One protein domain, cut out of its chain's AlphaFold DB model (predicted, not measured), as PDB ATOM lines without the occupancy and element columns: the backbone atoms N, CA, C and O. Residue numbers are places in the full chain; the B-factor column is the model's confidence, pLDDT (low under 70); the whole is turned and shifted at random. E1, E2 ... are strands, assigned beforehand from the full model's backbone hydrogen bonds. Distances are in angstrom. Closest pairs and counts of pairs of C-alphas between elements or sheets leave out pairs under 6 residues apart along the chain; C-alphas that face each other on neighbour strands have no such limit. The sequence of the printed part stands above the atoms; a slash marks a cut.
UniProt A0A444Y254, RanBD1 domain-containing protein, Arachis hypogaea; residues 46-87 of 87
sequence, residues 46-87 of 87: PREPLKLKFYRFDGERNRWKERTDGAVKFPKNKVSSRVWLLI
ATOM      1  N   PRO A  46     175.681 -80.660 281.744       60.56
ATOM      2  CA  PRO A  46     175.369 -79.358 282.305       60.56
ATOM      3  C   PRO A  46     174.549 -78.568 281.288       60.56
ATOM      4  O   PRO A  46     174.958 -78.418 280.139       60.56
ATOM      5  N   ARG A  47     173.368 -78.097 281.705       64.19
ATOM      6  CA  ARG A  47     172.428 -77.374 280.828       64.19
ATOM      7  C   ARG A  47     173.055 -76.125 280.206       64.19
ATOM      8  O   ARG A  47     172.587 -75.677 279.166       64.19
ATOM      9  N   GLU A  48     174.110 -75.602 280.826       68.94
ATOM     10  CA  GLU A  48     174.904 -74.492 280.323       68.94
ATOM     11  C   GLU A  48     176.408 -74.806 280.424       68.94
ATOM     12  O   GLU A  48     176.844 -75.412 281.411       68.94
ATOM     13  N   PRO A  49     177.218 -74.397 279.428       69.12
ATOM     14  CA  PRO A  49     178.667 -74.542 279.483       69.12
ATOM     15  C   PRO A  49     179.261 -73.761 280.659       69.12
ATOM     16  O   PRO A  49     178.929 -72.594 280.874       69.12
ATOM     17  N   LEU A  50     180.188 -74.381 281.389       78.56
ATOM     18  CA  LEU A  50     180.904 -73.717 282.478       78.56
ATOM     19  C   LEU A  50     181.793 -72.609 281.903       78.56
ATOM     20  O   LEU A  50     182.784 -72.892 281.227       78.56
ATOM     21  N   LYS A  51     181.433 -71.353 282.176       83.62
ATOM     22  CA  LYS A  51     182.259 -70.182 281.860       83.62
ATOM     23  C   LYS A  51     183.419 -70.107 282.846       83.62
ATOM     24  O   LYS A  51     183.202 -70.076 284.056       83.62
ATOM     25  N   LEU A  52     184.638 -70.083 282.327       88.62
ATOM     26  CA  LEU A  52     185.881 -70.125 283.089       88.62
ATOM     27  C   LEU A  52     186.866 -69.089 282.539       88.62
ATOM     28  O   LEU A  52     186.857 -68.772 281.348       88.62
ATOM     29  N   LYS A  53     187.729 -68.585 283.424       92.44
ATOM     30  CA  LYS A  53     188.843 -67.699 283.078       92.44
ATOM     31  C   LYS A  53     190.154 -68.470 283.122       92.44
ATOM     32  O   LYS A  53     190.440 -69.139 284.116       92.44
ATOM     33  N   PHE A  54     190.957 -68.361 282.071       91.94
ATOM     34  CA  PHE A  54     192.237 -69.057 281.954       91.94
ATOM     35  C   PHE A  54     193.376 -68.108 282.247       91.94
ATOM     36  O   PHE A  54     193.488 -67.053 281.628       91.94
ATOM     37  N   TYR A  55     194.269 -68.527 283.136       93.94
ATOM     38  CA  TYR A  55     195.462 -67.769 283.475       93.94
ATOM     39  C   TYR A  55     196.707 -68.531 283.042       93.94
ATOM     40  O   TYR A  55     196.784 -69.755 283.150       93.94
ATOM     41  N   ARG A  56     197.706 -67.794 282.561       94.12
ATOM     42  CA  ARG A  56     199.065 -68.291 282.371       94.12
ATOM     43  C   ARG A  56     199.962 -67.645 283.412       94.12
ATOM     44  O   ARG A  56     199.903 -66.433 283.619       94.12
ATOM     45  N   PHE A  57     200.809 -68.449 284.034       94.75
ATOM     46  CA  PHE A  57     201.837 -67.932 284.918       94.75
ATOM     47  C   PHE A  57     202.969 -67.290 284.104       94.75
ATOM     48  O   PHE A  57     203.460 -67.877 283.136       94.75
ATOM     49  N   ASP A  58     203.347 -66.068 284.468       94.62
ATOM     50  CA  ASP A  58     204.476 -65.339 283.902       94.62
ATOM     51  C   ASP A  58     205.653 -65.392 284.882       94.62
ATOM     52  O   ASP A  58     205.638 -64.707 285.908       94.62
ATOM     53  N   GLY A  59     206.651 -66.223 284.568       94.31
ATOM     54  CA  GLY A  59     207.813 -66.453 285.430       94.31
ATOM     55  C   GLY A  59     208.746 -65.247 285.544       94.31
ATOM     56  O   GLY A  59     209.367 -65.069 286.582       94.31
ATOM     57  N   GLU A  60     208.795 -64.380 284.529       94.38
ATOM     58  CA  GLU A  60     209.652 -63.185 284.547       94.38
ATOM     59  C   GLU A  60     209.167 -62.164 285.584       94.38
ATOM     60  O   GLU A  60     209.954 -61.505 286.255       94.38
ATOM     61  N   ARG A  61     207.845 -62.039 285.730       90.50
ATOM     62  CA  ARG A  61     207.210 -61.037 286.597       90.50
ATOM     63  C   ARG A  61     206.496 -61.647 287.802       90.50
ATOM     64  O   ARG A  61     205.735 -60.939 288.457       90.50
ATOM     65  N   ASN A  62     206.704 -62.944 288.045       93.44
ATOM     66  CA  ASN A  62     206.109 -63.738 289.121       93.44
ATOM     67  C   ASN A  62     204.609 -63.452 289.335       93.44
ATOM     68  O   ASN A  62     204.150 -63.207 290.450       93.44
ATOM     69  N   ARG A  63     203.840 -63.399 288.243       94.06
ATOM     70  CA  ARG A  63     202.430 -62.989 288.281       94.06
ATOM     71  C   ARG A  63     201.578 -63.787 287.312       94.06
ATOM     72  O   ARG A  63     202.046 -64.232 286.267       94.06
ATOM     73  N   TRP A  64     200.301 -63.918 287.637       95.06
ATOM     74  CA  TRP A  64     199.316 -64.526 286.750       95.06
ATOM     75  C   TRP A  64     198.825 -63.498 285.731       95.06
ATOM     76  O   TRP A  64     198.486 -62.371 286.088       95.06
ATOM     77  N   LYS A  65     198.802 -63.882 284.454       94.12
ATOM     78  CA  LYS A  65     198.216 -63.096 283.364       94.12
ATOM     79  C   LYS A  65     197.009 -63.827 282.806       94.12
ATOM     80  O   LYS A  65     197.066 -65.039 282.597       94.12
ATOM     81  N   GLU A  66     195.937 -63.089 282.551       92.94
ATOM     82  CA  GLU A  66     194.773 -63.624 281.850       92.94
ATOM     83  C   GLU A  66     195.173 -64.025 280.423       92.94
ATOM     84  O   GLU A  66     195.948 -63.334 279.756       92.94
ATOM     85  N   ARG A  67     194.699 -65.190 279.987       92.19
ATOM     86  CA  ARG A  67     194.958 -65.747 278.660       92.19
ATOM     87  C   ARG A  67     193.712 -65.661 277.793       92.19
ATOM     88  O   ARG A  67     193.792 -65.195 276.660       92.19
ATOM     89  N   THR A  68     192.595 -66.177 278.290       90.19
ATOM     90  CA  THR A  68     191.328 -66.264 277.555       90.19
ATOM     91  C   THR A  68     190.188 -66.457 278.549       90.19
ATOM     92  O   THR A  68     190.365 -67.152 279.548       90.19
ATOM     93  N   ASP A  69     189.023 -65.905 278.232       89.50
ATOM     94  CA  ASP A  69     187.762 -66.158 278.923       89.50
ATOM     95  C   ASP A  69     186.860 -66.981 277.995       89.50
ATOM     96  O   ASP A  69     186.646 -66.605 276.842       89.50
ATOM     97  N   GLY A  70     186.359 -68.130 278.459       88.06
ATOM     98  CA  GLY A  70     185.683 -69.076 277.571       88.06
ATOM     99  C   GLY A  70     184.980 -70.231 278.275       88.06
ATOM    100  O   GLY A  70     184.941 -70.319 279.502       88.06
ATOM    101  N   ALA A  71     184.376 -71.110 277.478       86.81
ATOM    102  CA  ALA A  71     183.666 -72.285 277.964       86.81
ATOM    103  C   ALA A  71     184.504 -73.543 277.747       86.81
ATOM    104  O   ALA A  71     184.844 -73.872 276.614       86.81
ATOM    105  N   VAL A  72     184.756 -74.298 278.816       87.31
ATOM    106  CA  VAL A  72     185.547 -75.532 278.719       87.31
ATOM    107  C   VAL A  72     184.704 -76.694 278.236       87.31
ATOM    108  O   VAL A  72     183.607 -76.944 278.738       87.31
ATOM    109  N   LYS A  73     185.270 -77.463 277.309       86.81
ATOM    110  CA  LYS A  73     184.723 -78.732 276.837       86.81
ATOM    111  C   LYS A  73     185.717 -79.856 277.095       86.81
ATOM    112  O   LYS A  73     186.923 -79.699 276.919       86.81
ATOM    113  N   PHE A  74     185.182 -81.020 277.443       88.75
ATOM    114  CA  PHE A  74     185.951 -82.247 277.652       88.75
ATOM    115  C   PHE A  74     185.567 -83.309 276.616       88.75
ATOM    116  O   PHE A  74     184.905 -84.293 276.955       88.75
ATOM    117  N   PRO A  75     185.904 -83.122 275.326       87.44
ATOM    118  CA  PRO A  75     185.587 -84.115 274.314       87.44
ATOM    119  C   PRO A  75     186.341 -85.422 274.591       87.44
ATOM    120  O   PRO A  75     187.572 -85.456 274.681       87.44
ATOM    121  N   LYS A  76     185.586 -86.519 274.697       89.88
ATOM    122  CA  LYS A  76     186.124 -87.878 274.801       89.88
ATOM    123  C   LYS A  76     186.178 -88.517 273.419       89.88
ATOM    124  O   LYS A  76     185.153 -88.685 272.760       89.88
ATOM    125  N   ASN A  77     187.371 -88.914 272.991       89.25
ATOM    126  CA  ASN A  77     187.539 -89.712 271.786       89.25
ATOM    127  C   ASN A  77     186.958 -91.116 272.029       89.25
ATOM    128  O   ASN A  77     187.384 -91.820 272.943       89.25
ATOM    129  N   LYS A  78     185.993 -91.525 271.198       87.25
ATOM    130  CA  LYS A  78     185.298 -92.816 271.328       87.25
ATOM    131  C   LYS A  78     186.188 -94.027 271.023       87.25
ATOM    132  O   LYS A  78     185.932 -95.096 271.556       87.25
ATOM    133  N   VAL A  79     187.221 -93.856 270.199       90.56
ATOM    134  CA  VAL A  79     188.112 -94.938 269.751       90.56
ATOM    135  C   VAL A  79     189.299 -95.098 270.698       90.56
ATOM    136  O   VAL A  79     189.589 -96.196 271.153       90.56
ATOM    137  N   SER A  80     189.971 -93.997 271.044       88.56
ATOM    138  CA  SER A  80     191.161 -94.041 271.912       88.56
ATOM    139  C   SER A  80     190.855 -93.883 273.404       88.56
ATOM    140  O   SER A  80     191.766 -93.964 274.222       88.56
ATOM    141  N   SER A  81     189.599 -93.603 273.775       89.19
ATOM    142  CA  SER A  81     189.165 -93.250 275.140       89.19
ATOM    143  C   SER A  81     189.882 -92.049 275.771       89.19
ATOM    144  O   SER A  81     189.641 -91.738 276.938       89.19
ATOM    145  N   ARG A  82     190.718 -91.335 275.009       91.94
ATOM    146  CA  ARG A  82     191.418 -90.132 275.461       91.94
ATOM    147  C   ARG A  82     190.441 -88.972 275.591       91.94
ATOM    148  O   ARG A  82     189.588 -88.773 274.726       91.94
ATOM    149  N   VAL A  83     190.597 -88.198 276.656       90.44
ATOM    150  CA  VAL A  83     189.840 -86.968 276.893       90.44
ATOM    151  C   VAL A  83     190.780 -85.797 276.676       90.44
ATOM    152  O   VAL A  83     191.882 -85.782 277.219       90.44
ATOM    153  N   TRP A  84     190.345 -84.835 275.873       90.62
ATOM    154  CA  TRP A  84     191.070 -83.587 275.681       90.62
ATOM    155  C   TRP A  84     190.429 -82.488 276.515       90.62
ATOM    156  O   TRP A  84     189.219 -82.499 276.736       90.62
ATOM    157  N   LEU A  85     191.244 -81.542 276.968       89.88
ATOM    158  CA  LEU A  85     190.771 -80.283 277.523       89.88
ATOM    159  C   LEU A  85     190.743 -79.266 276.381       89.88
ATOM    160  O   LEU A  85     191.800 -78.888 275.876       89.88
ATOM    161  N   LEU A  86     189.547 -78.867 275.959       86.38
ATOM    162  CA  LEU A  86     189.348 -77.816 274.967       86.38
ATOM    163  C   LEU A  86     188.802 -76.576 275.673       86.38
ATOM    164  O   LEU A  86     187.851 -76.676 276.450       86.38
ATOM    165  N   ILE A  87     189.432 -75.438 275.410       86.44
ATOM    166  CA  ILE A  87     189.176 -74.150 276.052       86.44
ATOM    167  C   ILE A  87     188.585 -73.171 275.045       86.44
ATOM    168  O   ILE A  87     189.051 -73.229 273.884       86.44
TER     169      ILE A  87
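This is residues 46 to 87 of the 87 residues of the protein "RanBD1 domain-containing protein" of Arachis hypogaea (UniProt A0A444Y254). A long two-stranded hairpin, E1 and E2, makes one arm of a flat V, and the unnamed stretch after E2, residues 72 to 87, makes the other, running away from the hairpin and folding back on itself around Lys 78 to Ser 81. The printed part has 42 residues with no named helix and two named strands, E1 then E2, in one antiparallel sheet of order E1 - E2. The class is all strand, though under half of the residues, 17 of 42, are in named elements. The whole is only just extended, close to loose, with a radius of gyration of the C-alphas of 14.1 A, and spans 42 by 26 by 10 A.

Find C-alpha 51 at (182.259, -70.182, 281.860); from there E1, residues 51 to 58, runs 22.8 A to C-alpha 58 at (204.476, -65.339, 283.902). E2, residues 63 to 71, begins at C-alpha 63 and runs 23.3 A to C-alpha 71 at (183.666, -72.285, 277.964). It bends by 51 degrees at Thr 68.

Look along E1 and E2 together: they form a hairpin, joined by a tight link of four residues. They are antiparallel, with 153 degrees between their directions. C-alphas 51 and 71 face each other at 4.6 A, and so do 58 and 63 at 5.4 A. Near the link, N 58 and O 63 are within hydrogen-bond range at 2.9 A; farther along, N 52 and O 70 are too, at 2.9 A.

The two C-alphas farthest apart are those of Arg 61 and Val 79, 42.4 A. The first and last printed C-alphas, of Pro 46 and Ile 87, are 16.0 A apart, and Ile 87 is the chain's last residue. The printed part has no cut. In the B-factor column you will find a mean pLDDT of 87.9 over the printed part, with residues 46 to 49 of this predicted model under 70.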